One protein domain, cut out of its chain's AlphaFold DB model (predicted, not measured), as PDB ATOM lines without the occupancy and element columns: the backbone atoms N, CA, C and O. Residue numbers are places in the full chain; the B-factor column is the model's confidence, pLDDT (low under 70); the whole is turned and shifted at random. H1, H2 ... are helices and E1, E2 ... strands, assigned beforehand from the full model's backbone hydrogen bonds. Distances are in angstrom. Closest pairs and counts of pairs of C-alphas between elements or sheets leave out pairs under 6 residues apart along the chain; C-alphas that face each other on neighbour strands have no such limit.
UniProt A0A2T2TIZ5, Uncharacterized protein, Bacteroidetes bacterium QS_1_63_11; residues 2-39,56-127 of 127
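What this domain is: This is residues 2 to 39 and 56 to 127 of the 127 residues of an uncharacterized protein of Bacteroidetes bacterium QS_1_63_11 (UniProt A0A2T2TIZ5). One long helix, H4, makes the long axis, with H2 packed beside its first half and H3 running back on its other side across a looser gap. A small two-strand hairpin, E1 and E2, and the short helix H1 gather round the end where H4 begins, while residues 56 to 68 of H3 and residues 117 to 127 stick out at the other end. The printed part has 110 residues, mostly helix, in the order H1, H2, H3, E1, E2, H4, with the two strands antiparallel. It is elongated, 56 by 31 by 26 A, and only just loose, close to compact, with a radius of gyration of the C-alphas of 16.2 A.

Where its parts are: H1, residues 2 to 11, begins at C-alpha 2 (-12.677, -102.703, -34.612). H2 holds residues 23 to 32, and H3 residues 56 to 75 over 28.9 A. E1 is residues 86 to 88, and E2 residues 96 to 98. H4, residues 99 to 126, measures 40.9 A and ends at C-alpha 126 (1.853, -71.238, -9.727).

How they stand to each other: H4 touches H2 with residues 101 to 112 alone, at a shallow tilt of 16 degrees, the same way; the closest C-alphas, of Val 29 and Ala 105, are 4.5 A apart. H3 and H4 are close but not clearly touching, Val 74 to Phe 103 being the closest C-alphas at 7.5 A, with a shallow tilt of 26 degrees, opposite ways. H1 is close to H3 but not clearly touching, Glu 2 and Arg 73 having the closest C-alphas, 7.3 A apart. In the hairpin of E1 and E2, N 87 and O 97 are within hydrogen-bond range at 2.9 A. In H2, H3 and H4 every O i to N i+4 pair is within range; in H1, 5 of 6.

The domain as a whole: The C-alphas farthest apart, of Glu 11 and Asp 127, are 56.7 A apart. Residues 40 to 55 are not printed, and C-alphas 39 and 56 stand 25.1 A apart across this cut. H1 to H2 is a long link. Mean pLDDT of the printed part is 92.8, with residue 127 under 70.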
ATOM      1  N   GLU A   2     -12.073-102.873 -33.289       86.81
ATOM      2  CA  GLU A   2     -12.677-102.703 -34.612       86.81
ATOM      3  C   GLU A   2     -13.152-104.000 -35.278       86.81
ATOM      4  O   GLU A   2     -14.343-104.135 -35.524       86.81
ATOM      5  N   GLU A   3     -12.284-105.005 -35.433       86.25
ATOM      6  CA  GLU A   3     -12.665-106.302 -36.026       86.25
ATOM      7  C   GLU A   3     -13.864-106.964 -35.322       86.25
ATOM      8  O   GLU A   3     -14.708-107.608 -35.944       86.25
ATOM      9  N   HIS A   4     -13.964-106.797 -34.000       86.56
ATOM     10  CA  HIS A   4     -15.082-107.335 -33.232       86.56
ATOM     11  C   HIS A   4     -16.373-106.543 -33.430       86.56
ATOM     12  O   HIS A   4     -17.442-107.145 -33.364       86.56
ATOM     13  N   ILE A   5     -16.279-105.226 -33.630       89.31
ATOM     14  CA  ILE A   5     -17.430-104.375 -33.940       89.31
ATOM     15  C   ILE A   5     -17.940-104.725 -35.334       89.31
ATOM     16  O   ILE A   5     -19.118-105.034 -35.463       89.31
ATOM     17  N   GLN A   6     -17.053-104.798 -36.327       90.50
ATOM     18  CA  GLN A   6     -17.420-105.128 -37.704       90.50
ATOM     19  C   GLN A   6     -18.130-106.483 -37.786       90.50
ATOM     20  O   GLN A   6     -19.246-106.576 -38.282       90.50
ATOM     21  N   ARG A   7     -17.561-107.521 -37.159       89.38
ATOM     22  CA  ARG A   7     -18.214-108.835 -37.078       89.38
ATOM     23  C   ARG A   7     -19.573-108.794 -36.365       89.38
ATOM     24  O   ARG A   7     -20.462-109.584 -36.675       89.38
ATOM     25  N   ALA A   8     -19.724-107.939 -35.358       89.75
ATOM     26  CA  ALA A   8     -20.969-107.827 -34.611       89.75
ATOM     27  C   ALA A   8     -22.050-107.037 -35.363       89.75
ATOM     28  O   ALA A   8     -23.224-107.234 -35.077       89.75
ATOM     29  N   GLN A   9     -21.692-106.186 -36.322       89.94
ATOM     30  CA  GLN A   9     -22.675-105.522 -37.180       89.94
ATOM     31  C   GLN A   9     -23.386-106.516 -38.106       89.94
ATOM     32  O   GLN A   9     -24.581-106.368 -38.345       89.94
ATOM     33  N   ASP A  10     -22.679-107.555 -38.559       88.69
ATOM     34  CA  ASP A  10     -23.246-108.559 -39.463       88.69
ATOM     35  C   ASP A  10     -24.160-109.558 -38.730       88.69
ATOM     36  O   ASP A  10     -25.255-109.878 -39.193       88.69
ATOM     37  N   GLU A  11     -23.709-110.072 -37.580       88.38
ATOM     38  CA  GLU A  11     -24.342-111.225 -36.907       88.38
ATOM     39  C   GLU A  11     -24.411-111.085 -35.373       88.38
ATOM     40  O   GLU A  11     -24.655-112.052 -34.642       88.38
ATOM     41  N   GLY A  12     -24.138-109.893 -34.845       88.88
ATOM     42  CA  GLY A  12     -24.069-109.656 -33.409       88.88
ATOM     43  C   GLY A  12     -25.434-109.701 -32.720       88.88
ATOM     44  O   GLY A  12     -26.479-109.478 -33.330       88.88
ATOM     45  N   PRO A  13     -25.457-109.978 -31.405       93.06
ATOM     46  CA  PRO A  13     -26.686-109.889 -30.637       93.06
ATOM     47  C   PRO A  13     -27.160-108.435 -30.587       93.06
ATOM     48  O   PRO A  13     -26.381-107.556 -30.229       93.06
ATOM     49  N   CYS A  14     -28.443-108.196 -30.852       94.88
ATOM     50  CA  CYS A  14     -29.058-106.882 -30.673       94.88
ATOM     51  C   CYS A  14     -29.534-106.665 -29.228       94.88
ATOM     52  O   CYS A  14     -29.899-107.617 -28.525       94.88
ATOM     53  N   GLY A  15     -29.566-105.409 -28.787       93.69
ATOM     54  CA  GLY A  15     -30.009-105.019 -27.450       93.69
ATOM     55  C   GLY A  15     -30.211-103.512 -27.325       93.69
ATOM     56  O   GLY A  15     -29.744-102.748 -28.160       93.69
ATOM     57  N   ASN A  16     -30.904-103.090 -26.266       92.50
ATOM     58  CA  ASN A  16     -31.165-101.679 -25.985       92.50
ATOM     59  C   ASN A  16     -30.550-101.276 -24.636       92.50
ATOM     60  O   ASN A  16     -30.618-102.071 -23.690       92.50
ATOM     61  N   PRO A  17     -29.986-100.061 -24.519       89.62
ATOM     62  CA  PRO A  17     -29.534 -99.525 -23.242       89.62
ATOM     63  C   PRO A  17     -30.725 -99.226 -22.300       89.62
ATOM     64  O   PRO A  17     -31.858 -99.080 -22.766       89.62
ATOM     65  N   PRO A  18     -30.491 -99.085 -20.981       92.31
ATOM     66  CA  PRO A  18     -29.195 -99.186 -20.309       92.31
ATOM     67  C   PRO A  18     -28.725-100.639 -20.157       92.31
ATOM     68  O   PRO A  18     -29.515-101.547 -19.901       92.31
ATOM     69  N   PHE A  19     -27.414-100.858 -20.279       93.25
ATOM     70  CA  PHE A  19     -26.803-102.170 -20.073       93.25
ATOM     71  C   PHE A  19     -26.352-102.337 -18.621       93.25
ATOM     72  O   PHE A  19     -25.635-101.493 -18.097       93.25
ATOM     73  N   ASP A  20     -26.715-103.455 -17.985       92.56
ATOM     74  CA  ASP A  20     -26.159-103.828 -16.679       92.56
ATOM     75  C   ASP A  20     -25.036-104.861 -16.838       92.56
ATOM     76  O   ASP A  20     -25.242-105.969 -17.346       92.56
ATOM     77  N   TYR A  21     -23.823-104.506 -16.419       93.75
ATOM     78  CA  TYR A  21     -22.656-105.366 -16.588       93.75
ATOM     79  C   TYR A  21     -22.404-106.281 -15.393       93.75
ATOM     80  O   TYR A  21     -22.776-106.004 -14.262       93.75
ATOM     81  N   GLY A  22     -21.664-107.367 -15.620       92.62
ATOM     82  CA  GLY A  22     -21.199-108.225 -14.530       92.62
ATOM     83  C   GLY A  22     -20.238-107.515 -13.566       92.62
ATOM     84  O   GLY A  22     -19.672-106.465 -13.876       92.62
ATOM     85  N   PHE A  23     -20.003-108.135 -12.404       95.31
ATOM     86  CA  PHE A  23     -19.142-107.602 -11.339       95.31
ATOM     87  C   PHE A  23     -17.768-107.128 -11.839       95.31
ATOM     88  O   PHE A  23     -17.379-106.004 -11.541       95.31
ATOM     89  N   VAL A  24     -17.077-107.945 -12.644       94.88
ATOM     90  CA  VAL A  24     -15.739-107.619 -13.170       94.88
ATOM     91  C   VAL A  24     -15.766-106.366 -14.046       94.88
ATOM     92  O   VAL A  24     -14.971-105.461 -13.829       94.88
ATOM     93  N   SER A  25     -16.710-106.271 -14.989       95.94
ATOM     94  CA  SER A  25     -16.873-105.087 -15.842       95.94
ATOM     95  C   SER A  25     -17.103-103.819 -15.012       95.94
ATOM     96  O   SER A  25     -16.413-102.825 -15.207       95.94
ATOM     97  N   ARG A  26     -18.030-103.866 -14.041       94.81
ATOM     98  CA  ARG A  26     -18.327-102.718 -13.163       94.81
ATOM     99  C   ARG A  26     -17.132-102.327 -12.296       94.81
ATOM    100  O   ARG A  26     -16.923-101.147 -12.036       94.81
ATOM    101  N   TRP A  27     -16.366-103.312 -11.830       95.12
ATOM    102  CA  TRP A  27     -15.157-103.072 -11.051       95.12
ATOM    103  C   TRP A  27     -14.086-102.352 -11.880       95.12
ATOM    104  O   TRP A  27     -13.551-101.359 -11.398       95.12
ATOM    105  N   VAL A  28     -13.841-102.774 -13.129       94.00
ATOM    106  CA  VAL A  28     -12.872-102.104 -14.021       94.00
ATOM    107  C   VAL A  28     -13.239-100.639 -14.245       94.00
ATOM    108  O   VAL A  28     -12.388 -99.774 -14.050       94.00
ATOM    109  N   VAL A  29     -14.497-100.351 -14.598       94.94
ATOM    110  CA  VAL A  29     -14.960 -98.969 -14.821       94.94
ATOM    111  C   VAL A  29     -14.715 -98.118 -13.574       94.94
ATOM    112  O   VAL A  29     -14.059 -97.085 -13.657       94.94
ATOM    113  N   ARG A  30     -15.142 -98.600 -12.397       93.75
ATOM    114  CA  ARG A  30     -14.971 -97.895 -11.116       93.75
ATOM    115  C   ARG A  30     -13.512 -97.602 -10.784       93.75
ATOM    116  O   ARG A  30     -13.195 -96.537 -10.271       93.75
ATOM    117  N   VAL A  31     -12.624 -98.559 -11.025       93.06
ATOM    118  CA  VAL A  31     -11.200 -98.408 -10.719       93.06
ATOM    119  C   VAL A  31     -10.554 -97.307 -11.569       93.06
ATOM    120  O   VAL A  31      -9.662 -96.603 -11.090       93.06
ATOM    121  N   LEU A  32     -11.030 -97.122 -12.799       92.31
ATOM    122  CA  LEU A  32     -10.518 -96.113 -13.724       92.31
ATOM    123  C   LEU A  32     -11.166 -94.734 -13.553       92.31
ATOM    124  O   LEU A  32     -10.682 -93.768 -14.144       92.31
ATOM    125  N   GLU A  33     -12.207 -94.605 -12.727       92.00
ATOM    126  CA  GLU A  33     -12.811 -93.307 -12.429       92.00
ATOM    127  C   GLU A  33     -11.804 -92.344 -11.777       92.00
ATOM    128  O   GLU A  33     -10.988 -92.749 -10.944       92.00
ATOM    129  N   PRO A  34     -11.883 -91.031 -12.067       89.00
ATOM    130  CA  PRO A  34     -10.992 -90.045 -11.454       89.00
ATOM    131  C   PRO A  34     -11.064 -90.001  -9.920       89.00
ATOM    132  O   PRO A  34     -10.089 -89.629  -9.270       89.00
ATOM    133  N   SER A  35     -12.219 -90.350  -9.350       88.44
ATOM    134  CA  SER A  35     -12.510 -90.378  -7.912       88.44
ATOM    135  C   SER A  35     -12.054 -91.657  -7.214       88.44
ATOM    136  O   SER A  35     -12.185 -91.753  -5.996       88.44
ATOM    137  N   SER A  36     -11.546 -92.647  -7.953       89.25
ATOM    138  CA  SER A  36     -11.298 -93.984  -7.415       89.25
ATOM    139  C   SER A  36     -10.197 -94.001  -6.345       89.25
ATOM    140  O   SER A  36     -10.198 -94.867  -5.475       89.25
ATOM    141  N   GLY A  37      -9.264 -93.043  -6.399       86.75
ATOM    142  CA  GLY A  37      -8.105 -92.968  -5.506       86.75
ATOM    143  C   GLY A  37      -7.039 -94.035  -5.777       86.75
ATOM    144  O   GLY A  37      -5.994 -94.022  -5.132       86.75
ATOM    145  N   TRP A  38      -7.268 -94.935  -6.737       86.94
ATOM    146  CA  TRP A  38      -6.327 -95.994  -7.075       86.94
ATOM    147  C   TRP A  38      -5.202 -95.482  -7.974       86.94
ATOM    148  O   TRP A  38      -5.392 -94.603  -8.821       86.94
ATOM    149  N   THR A  39      -4.026 -96.079  -7.817       83.12
ATOM    150  CA  THR A  39      -2.845 -95.876  -8.657       83.12
ATOM    151  C   THR A  39      -2.390 -97.222  -9.209       83.12
ATOM    152  O   THR A  39      -2.529 -98.252  -8.552       83.12
ATOM    153  N   PRO A  56       4.527 -81.921 -29.058       89.12
ATOM    154  CA  PRO A  56       3.234 -81.654 -28.425       89.12
ATOM    155  C   PRO A  56       2.058 -81.465 -29.390       89.12
ATOM    156  O   PRO A  56       0.953 -81.888 -29.073       89.12
ATOM    157  N   SER A  57       2.274 -80.832 -30.547       92.31
ATOM    158  CA  SER A  57       1.219 -80.653 -31.553       92.31
ATOM    159  C   SER A  57       0.785 -81.981 -32.164       92.31
ATOM    160  O   SER A  57      -0.407 -82.227 -32.272       92.31
ATOM    161  N   GLU A  58       1.739 -82.855 -32.485       92.38
ATOM    162  CA  GLU A  58       1.458 -84.162 -33.088       92.38
ATOM    163  C   GLU A  58       0.701 -85.066 -32.112       92.38
ATOM    164  O   GLU A  58      -0.284 -85.687 -32.493       92.38
ATOM    165  N   VAL A  59       1.081 -85.057 -30.829       90.62
ATOM    166  CA  VAL A  59       0.367 -85.807 -29.781       90.62
ATOM    167  C   VAL A  59      -1.071 -85.319 -29.613       90.62
ATOM    168  O   VAL A  59      -1.974 -86.118 -29.373       90.62
ATOM    169  N   VAL A  60      -1.299 -84.005 -29.703       93.50
ATOM    170  CA  VAL A  60      -2.653 -83.441 -29.615       93.50
ATOM    171  C   VAL A  60      -3.478 -83.830 -30.838       93.50
ATOM    172  O   VAL A  60      -4.629 -84.229 -30.670       93.50
ATOM    173  N   ASP A  61      -2.903 -83.751 -32.037       95.94
ATOM    174  CA  ASP A  61      -3.583 -84.130 -33.276       95.94
ATOM    175  C   ASP A  61      -3.929 -85.628 -33.284       95.94
ATOM    176  O   ASP A  61      -5.063 -85.998 -33.589       95.94
ATOM    177  N   GLU A  62      -3.000 -86.490 -32.859       94.00
ATOM    178  CA  GLU A  62      -3.232 -87.929 -32.707       94.00
ATOM    179  C   GLU A  62      -4.307 -88.216 -31.652       94.00
ATOM    180  O   GLU A  62      -5.225 -89.002 -31.894       94.00
ATOM    181  N   PHE A  63      -4.256 -87.540 -30.500       93.88
ATOM    182  CA  PHE A  63      -5.289 -87.676 -29.477       93.88
ATOM    183  C   PHE A  63      -6.675 -87.319 -30.026       93.88
ATOM    184  O   PHE A  63      -7.622 -88.064 -29.788       93.88
ATOM    185  N   LEU A  64      -6.806 -86.215 -30.770       96.75
ATOM    186  CA  LEU A  64      -8.075 -85.801 -31.375       96.75
ATOM    187  C   LEU A  64      -8.572 -86.812 -32.413       96.75
ATOM    188  O   LEU A  64      -9.744 -87.181 -32.364       96.75
ATOM    189  N   ALA A  65      -7.688 -87.322 -33.274       97.50
ATOM    190  CA  ALA A  65      -8.038 -88.371 -34.230       97.50
ATOM    191  C   ALA A  65      -8.567 -89.630 -33.521       97.50
ATOM    192  O   ALA A  65      -9.590 -90.183 -33.922       97.50
ATOM    193  N   LEU A  66      -7.943 -90.029 -32.405       95.69
ATOM    194  CA  LEU A  66      -8.418 -91.140 -31.574       95.69
ATOM    195  C   LEU A  66      -9.794 -90.871 -30.943       95.69
ATOM    196  O   LEU A  66     -10.555 -91.818 -30.737       95.69
ATOM    197  N   GLN A  67     -10.139 -89.614 -30.631       96.94
ATOM    198  CA  GLN A  67     -11.482 -89.263 -30.148       96.94
ATOM    199  C   GLN A  67     -12.539 -89.427 -31.245       96.94
ATOM    200  O   GLN A  67     -13.598 -89.997 -30.974       96.94
ATOM    201  N   ASP A  68     -12.249 -88.985 -32.470       97.88
ATOM    202  CA  ASP A  68     -13.149 -89.160 -33.617       97.88
ATOM    203  C   ASP A  68     -13.375 -90.653 -33.894       97.88
ATOM    204  O   ASP A  68     -14.507 -91.137 -33.920       97.88
ATOM    205  N   GLU A  69     -12.286 -91.417 -33.945       96.62
ATOM    206  CA  GLU A  69     -12.276 -92.873 -34.064       96.62
ATOM    207  C   GLU A  69     -13.044 -93.592 -32.937       96.62
ATOM    208  O   GLU A  69     -13.635 -94.659 -33.140       96.62
ATOM    209  N   PHE A  70     -13.012 -93.055 -31.717       96.69
ATOM    210  CA  PHE A  70     -13.771 -93.592 -30.591       96.69
ATOM    211  C   PHE A  70     -15.270 -93.327 -30.757       96.69
ATOM    212  O   PHE A  70     -16.073 -94.245 -30.570       96.69
ATOM    213  N   VAL A  71     -15.651 -92.108 -31.151       97.38
ATOM    214  CA  VAL A  71     -17.045 -91.732 -31.434       97.38
ATOM    215  C   VAL A  71     -17.618 -92.603 -32.547       97.38
ATOM    216  O   VAL A  71     -18.680 -93.196 -32.360       97.38
ATOM    217  N   GLU A  72     -16.891 -92.761 -33.653       96.94
ATOM    218  CA  GLU A  72     -17.296 -93.622 -34.766       96.94
ATOM    219  C   GLU A  72     -17.556 -95.056 -34.306       96.94
ATOM    220  O   GLU A  72     -18.586 -95.640 -34.643       96.94
ATOM    221  N   ARG A  73     -16.672 -95.622 -33.474       95.75
ATOM    222  CA  ARG A  73     -16.837 -96.983 -32.940       95.75
ATOM    223  C   ARG A  73     -18.022 -97.108 -31.991       95.75
ATOM    224  O   ARG A  73     -18.694 -98.136 -32.014       95.75
ATOM    225  N   VAL A  74     -18.299 -96.097 -31.169       95.81
ATOM    226  CA  VAL A  74     -19.497 -96.087 -30.317       95.81
ATOM    227  C   VAL A  74     -20.754 -96.061 -31.189       95.81
ATOM    228  O   VAL A  74     -21.614 -96.930 -31.030       95.81
ATOM    229  N   THR A  75     -20.829 -95.149 -32.160       95.94
ATOM    230  CA  THR A  75     -21.968 -95.027 -33.086       95.94
ATOM    231  C   THR A  75     -22.160 -96.284 -33.935       95.94
ATOM    232  O   THR A  75     -23.279 -96.764 -34.093       95.94
ATOM    233  N   ALA A  76     -21.077 -96.900 -34.411       95.06
ATOM    234  CA  ALA A  76     -21.110 -98.140 -35.188       95.06
ATOM    235  C   ALA A  76     -21.725 -99.328 -34.426       95.06
ATOM    236  O   ALA A  76     -22.109-100.322 -35.043       95.06
ATOM    237  N   THR A  77     -21.814 -99.239 -33.096       95.50
ATOM    238  CA  THR A  77     -22.368-100.296 -32.241       95.50
ATOM    239  C   THR A  77     -23.818-100.059 -31.819       95.50
ATOM    240  O   THR A  77     -24.360-100.835 -31.027       95.50
ATOM    241  N   GLU A  78     -24.469 -99.016 -32.340       94.19
ATOM    242  CA  GLU A  78     -25.887 -98.761 -32.096       94.19
ATOM    243  C   GLU A  78     -26.755 -99.974 -32.466       94.19
ATOM    244  O   GLU A  78     -26.579-100.621 -33.496       94.19
ATOM    245  N   GLY A  79     -27.693-100.315 -31.579       94.56
ATOM    246  CA  GLY A  79     -28.568-101.483 -31.726       94.56
ATOM    247  C   GLY A  79     -27.965-102.818 -31.266       94.56
ATOM    248  O   GLY A  79     -28.715-103.787 -31.122       94.56
ATOM    249  N   LEU A  80     -26.662-102.891 -30.968       96.56
ATOM    250  CA  LEU A  80     -26.009-104.104 -30.457       96.56
ATOM    251  C   LEU A  80     -26.146-104.249 -28.927       96.56
ATOM    252  O   LEU A  80     -26.117-103.278 -28.175       96.56
ATOM    253  N   ASP A  81     -26.225-105.486 -28.424       96.62
ATOM    254  CA  ASP A  81     -26.152-105.808 -26.990       96.62
ATOM    255  C   ASP A  81     -24.689-105.734 -26.518       96.62
ATOM    256  O   ASP A  81     -23.958-106.735 -26.470       96.62
ATOM    257  N   LEU A  82     -24.259-104.528 -26.133       96.25
ATOM    258  CA  LEU A  82     -22.879-104.227 -25.727       96.25
ATOM    259  C   LEU A  82     -22.414-104.989 -24.479       96.25
ATOM    260  O   LEU A  82     -21.215-105.055 -24.198       96.25
ATOM    261  N   ARG A  83     -23.339-105.576 -23.713       96.12
ATOM    262  CA  ARG A  83     -23.027-106.432 -22.561       96.12
ATOM    263  C   ARG A  83     -22.624-107.844 -22.996       96.12
ATOM    264  O   ARG A  83     -21.828-108.483 -22.302       96.12
ATOM    265  N   ARG A  84     -23.161-108.339 -24.116       94.31
ATOM    266  CA  ARG A  84     -22.859-109.679 -24.653       94.31
ATOM    267  C   ARG A  84     -21.593-109.711 -25.501       94.31
ATOM    268  O   ARG A  84     -20.899-110.727 -25.500       94.31
ATOM    269  N   LEU A  85     -21.254-108.610 -26.161       93.88
ATOM    270  CA  LEU A  85     -19.978-108.462 -26.854       93.88
ATOM    271  C   LEU A  85     -18.860-108.308 -25.819       93.88
ATOM    272  O   LEU A  85     -18.862-107.354 -25.050       93.88
ATOM    273  N   ARG A  86     -17.923-109.262 -25.747       93.62
ATOM    274  CA  ARG A  86     -16.840-109.255 -24.745       93.62
ATOM    275  C   ARG A  86     -15.466-109.262 -25.394       93.62
ATOM    276  O   ARG A  86     -15.155-110.216 -26.112       93.62
ATOM    277  N   LEU A  87     -14.632-108.291 -25.031       93.12
ATOM    278  CA  LEU A  87     -13.272-108.105 -25.541       93.12
ATOM    279  C   LEU A  87     -12.237-108.293 -24.434       93.12
ATOM    280  O   LEU A  87     -12.479-107.901 -23.288       93.12
ATOM    281  N   SER A  88     -11.098-108.881 -24.787       93.56
ATOM    282  CA  SER A  88      -9.927-108.975 -23.912       93.56
ATOM    283  C   SER A  88      -9.072-107.710 -23.999       93.56
ATOM    284  O   SER A  88      -9.019-107.075 -25.051       93.56
ATOM    285  N   SER A  89      -8.393-107.355 -22.907       88.81
ATOM    286  CA  SER A  89      -7.385-106.290 -22.915       88.81
ATOM    287  C   SER A  89      -6.155-106.720 -23.729       88.81
ATOM    288  O   SER A  89      -5.710-107.857 -23.560       88.81
ATOM    289  N   PRO A  90      -5.559-105.828 -24.545       85.56
ATOM    290  CA  PRO A  90      -4.275-106.092 -25.198       85.56
ATOM    291  C   PRO A  90      -3.138-106.341 -24.198       85.56
ATOM    292  O   PRO A  90      -2.339-107.251 -24.389       85.56
ATOM    293  N   ALA A  91      -3.096-105.572 -23.104       87.25
ATOM    294  CA  ALA A  91      -2.061-105.693 -22.076       87.25
ATOM    295  C   ALA A  91      -2.339-106.804 -21.050       87.25
ATOM    296  O   ALA A  91      -1.411-107.349 -20.459       87.25
ATOM    297  N   ILE A  92      -3.612-107.146 -20.817       88.69
ATOM    298  CA  ILE A  92      -4.016-108.183 -19.855       88.69
ATOM    299  C   ILE A  92      -5.011-109.139 -20.539       88.69
ATOM    300  O   ILE A  92      -6.217-109.026 -20.318       88.69
ATOM    301  N   PRO A  93      -4.556-110.115 -21.346       88.69
ATOM    302  CA  PRO A  93      -5.452-110.959 -22.150       88.69
ATOM    303  C   PRO A  93      -6.522-111.720 -21.347       88.69
ATOM    304  O   PRO A  93      -7.610-112.004 -21.862       88.69
ATOM    305  N   LEU A  94      -6.237-112.018 -20.070       90.56
ATOM    306  CA  LEU A  94      -7.168-112.662 -19.136       90.56
ATOM    307  C   LEU A  94      -8.301-111.725 -18.675       90.56
ATOM    308  O   LEU A  94      -9.375-112.186 -18.284       90.56
ATOM    309  N   LEU A  95      -8.092-110.408 -18.742       91.88
ATOM    310  CA  LEU A  95      -9.116-109.416 -18.452       91.88
ATOM    311  C   LEU A  95     -10.041-109.276 -19.659       91.88
ATOM    312  O   LEU A  95      -9.749-108.554 -20.611       91.88
ATOM    313  N   ARG A  96     -11.188-109.951 -19.591       95.06
ATOM    314  CA  ARG A  96     -12.222-109.901 -20.624       95.06
ATOM    315  C   ARG A  96     -13.510-109.299 -20.081       95.06
ATOM    316  O   ARG A  96     -14.208-109.947 -19.298       95.06
ATOM    317  N   ILE A  97     -13.866-108.102 -20.538       96.19
ATOM    318  CA  ILE A  97     -15.071-107.366 -20.115       96.19
ATOM    319  C   ILE A  97     -15.989-107.062 -21.305       96.19
ATOM    320  O   ILE A  97     -15.641-107.320 -22.456       96.19
ATOM    321  N   SER A  98     -17.203-106.594 -21.013       96.81
ATOM    322  CA  SER A  98     -18.184-106.181 -22.023       96.81
ATOM    323  C   SER A  98     -17.690-104.979 -22.832       96.81
ATOM    324  O   SER A  98     -17.000-104.123 -22.291       96.81
ATOM    325  N   LEU A  99     -18.086-104.886 -24.101       96.19
ATOM    326  CA  LEU A  99     -17.760-103.766 -24.982       96.19
ATOM    327  C   LEU A  99     -18.272-102.440 -24.409       96.19
ATOM    328  O   LEU A  99     -17.521-101.474 -24.354       96.19
ATOM    329  N   GLY A 100     -19.494-102.423 -23.868       96.44
ATOM    330  CA  GLY A 100     -20.030-101.227 -23.207       96.44
ATOM    331  C   GLY A 100     -19.189-100.795 -21.999       96.44
ATOM    332  O   GLY A 100     -18.933 -99.613 -21.805       96.44
ATOM    333  N   ALA A 101     -18.655-101.760 -21.243       96.75
ATOM    334  CA  ALA A 101     -17.764-101.455 -20.128       96.75
ATOM    335  C   ALA A 101     -16.379-100.990 -20.593       96.75
ATOM    336  O   ALA A 101     -15.759-100.200 -19.894       96.75
ATOM    337  N   TRP A 102     -15.898-101.443 -21.757       96.44
ATOM    338  CA  TRP A 102     -14.698-100.878 -22.374       96.44
ATOM    339  C   TRP A 102     -14.899 -99.408 -22.738       96.44
ATOM    340  O   TRP A 102     -14.050 -98.600 -22.388       96.44
ATOM    341  N   PHE A 103     -16.028 -99.044 -23.353       96.56
ATOM    342  CA  PHE A 103     -16.323 -97.642 -23.662       96.56
ATOM    343  C   PHE A 103     -16.395 -96.770 -22.402       96.56
ATOM    344  O   PHE A 103     -15.758 -95.721 -22.337       96.56
ATOM    345  N   GLU A 104     -17.105 -97.221 -21.366       96.25
ATOM    346  CA  GLU A 104     -17.173 -96.491 -20.093       96.25
ATOM    347  C   GLU A 104     -15.808 -96.385 -19.400       96.25
ATOM    348  O   GLU A 104     -15.466 -95.327 -18.869       96.25
ATOM    349  N   ALA A 105     -15.010 -97.455 -19.435       95.00
ATOM    350  CA  ALA A 105     -13.654 -97.468 -18.899       95.00
ATOM    351  C   ALA A 105     -12.735 -96.481 -19.633       95.00
ATOM    352  O   ALA A 105     -11.998 -95.752 -18.969       95.00
ATOM    353  N   THR A 106     -12.801 -96.417 -20.967       95.38
ATOM    354  CA  THR A 106     -12.033 -95.456 -21.774       95.38
ATOM    355  C   THR A 106     -12.394 -94.021 -21.398       95.38
ATOM    356  O   THR A 106     -11.508 -93.251 -21.036       95.38
ATOM    357  N   LEU A 107     -13.689 -93.688 -21.335       96.25
ATOM    358  CA  LEU A 107     -14.143 -92.350 -20.934       96.25
ATOM    359  C   LEU A 107     -13.712 -91.982 -19.505       96.25
ATOM    360  O   LEU A 107     -13.324 -90.844 -19.228       96.25
ATOM    361  N   ALA A 108     -13.797 -92.929 -18.566       95.62
ATOM    362  CA  ALA A 108     -13.349 -92.724 -17.192       95.62
ATOM    363  C   ALA A 108     -11.834 -92.454 -17.131       95.62
ATOM    364  O   ALA A 108     -11.395 -91.508 -16.469       95.62
ATOM    365  N   HIS A 109     -11.060 -93.240 -17.880       94.06
ATOM    366  CA  HIS A 109      -9.611 -93.133 -17.978       94.06
ATOM    367  C   HIS A 109      -9.163 -91.800 -18.597       94.06
ATOM    368  O   HIS A 109      -8.309 -91.119 -18.028       94.06
ATOM    369  N   GLU A 110      -9.783 -91.365 -19.692       95.31
ATOM    370  CA  GLU A 110      -9.505 -90.068 -20.323       95.31
ATOM    371  C   GLU A 110      -9.783 -88.903 -19.370       95.31
ATOM    372  O   GLU A 110      -8.939 -88.027 -19.179       95.31
ATOM    373  N   ARG A 111     -10.930 -88.914 -18.677       95.56
ATOM    374  CA  ARG A 111     -11.250 -87.891 -17.665       95.56
ATOM    375  C   ARG A 111     -10.200 -87.841 -16.558       95.56
ATOM    376  O   ARG A 111      -9.874 -86.757 -16.067       95.56
ATOM    377  N   ARG A 112      -9.672 -88.997 -16.145       94.00
ATOM    378  CA  ARG A 112      -8.620 -89.086 -15.125       94.00
ATOM    379  C   ARG A 112      -7.323 -88.441 -15.616       94.00
ATOM    380  O   ARG A 112      -6.747 -87.648 -14.865       94.00
ATOM    381  N   HIS A 113      -6.923 -88.693 -16.863       92.81
ATOM    382  CA  HIS A 113      -5.748 -88.073 -17.493       92.81
ATOM    383  C   HIS A 113      -5.908 -86.570 -17.707       92.81
ATOM    384  O   HIS A 113      -5.021 -85.806 -17.337       92.81
ATOM    385  N   LEU A 114      -7.068 -86.106 -18.178       94.12
ATOM    386  CA  LEU A 114      -7.348 -84.671 -18.301       94.12
ATOM    387  C   LEU A 114      -7.276 -83.958 -16.945       94.12
ATOM    388  O   LEU A 114      -6.763 -82.844 -16.842       94.12
ATOM    389  N   ASN A 115      -7.743 -84.604 -15.874       94.19
ATOM    390  CA  ASN A 115      -7.590 -84.071 -14.521       94.19
ATOM    391  C   ASN A 115      -6.121 -84.044 -14.075       94.19
ATOM    392  O   ASN A 115      -5.713 -83.093 -13.410       94.19
ATOM    393  N   GLN A 116      -5.320 -85.045 -14.442       91.56
ATOM    394  CA  GLN A 116      -3.879 -85.045 -14.187       91.56
ATOM    395  C   GLN A 116      -3.166 -83.912 -14.933       91.56
ATOM    396  O   GLN A 116      -2.429 -83.159 -14.298       91.56
ATOM    397  N   ALA A 117      -3.451 -83.725 -16.222       92.62
ATOM    398  CA  ALA A 117      -2.906 -82.633 -17.024       92.62
ATOM    399  C   ALA A 117      -3.259 -81.258 -16.433       92.62
ATOM    400  O   ALA A 117      -2.385 -80.408 -16.273       92.62
ATOM    401  N   ARG A 118      -4.517 -81.054 -16.010       94.75
ATOM    402  CA  ARG A 118      -4.945 -79.816 -15.329       94.75
ATOM    403  C   ARG A 118      -4.191 -79.570 -14.025       94.75
ATOM    404  O   ARG A 118      -3.817 -78.431 -13.759       94.75
ATOM    405  N   ARG A 119      -3.968 -80.610 -13.211       93.88
ATOM    406  CA  ARG A 119      -3.189 -80.484 -11.968       93.88
ATOM    407  C   ARG A 119      -1.763 -80.026 -12.260       93.88
ATOM    408  O   ARG A 119      -1.328 -79.054 -11.659       93.88
ATOM    409  N   ILE A 120      -1.090 -80.670 -13.216       93.75
ATOM    410  CA  ILE A 120       0.281 -80.319 -13.615       93.75
ATOM    411  C   ILE A 120       0.339 -78.882 -14.141       93.75
ATOM    412  O   ILE A 120       1.184 -78.106 -13.709       93.75
ATOM    413  N   LEU A 121      -0.598 -78.498 -15.012       94.44
ATOM    414  CA  LEU A 121      -0.671 -77.142 -15.554       94.44
ATOM    415  C   LEU A 121      -0.831 -76.087 -14.453       94.44
ATOM    416  O   LEU A 121      -0.203 -75.035 -14.516       94.44
ATOM    417  N   ASN A 122      -1.666 -76.358 -13.448       95.12
ATOM    418  CA  ASN A 122      -1.847 -75.452 -12.318       95.12
ATOM    419  C   ASN A 122      -0.587 -75.356 -11.451       95.12
ATOM    420  O   ASN A 122      -0.268 -74.259 -11.003       95.12
ATOM    421  N   THR A 123       0.129 -76.466 -11.240       95.50
ATOM    422  CA  THR A 123       1.416 -76.462 -10.529       95.50
ATOM    423  C   THR A 123       2.433 -75.596 -11.264       95.50
ATOM    424  O   THR A 123       2.900 -74.622 -10.693       95.50
ATOM    425  N   VAL A 124       2.663 -75.850 -12.557       93.19
ATOM    426  CA  VAL A 124       3.642 -75.105 -13.373       93.19
ATOM    427  C   VAL A 124       3.314 -73.612 -13.481       93.19
ATOM    428  O   VAL A 124       4.214 -72.796 -13.600       93.19
ATOM    429  N   ARG A 125       2.029 -73.233 -13.468       90.12
ATOM    430  CA  ARG A 125       1.602 -71.821 -13.515       90.12
ATOM    431  C   ARG A 125       1.694 -71.088 -12.178       90.12
ATOM    432  O   ARG A 125       1.569 -69.866 -12.174       90.12
ATOM    433  N   SER A 126       1.762 -71.822 -11.071       82.38
ATOM    434  CA  SER A 126       1.853 -71.238  -9.727       82.38
ATOM    435  C   SER A 126       3.302 -71.033  -9.274       82.38
ATOM    436  O   SER A 126       3.507 -70.379  -8.251       82.38
ATOM    437  N   ASP A 127       4.258 -71.581 -10.029       60.88
ATOM    438  CA  ASP A 127       5.704 -71.379  -9.904       60.88
ATOM    439  C   ASP A 127       6.169 -70.184 -10.763       60.88
ATOM    440  O   ASP A 127       7.103 -69.474 -10.322       60.88
TER     441      ASP A 127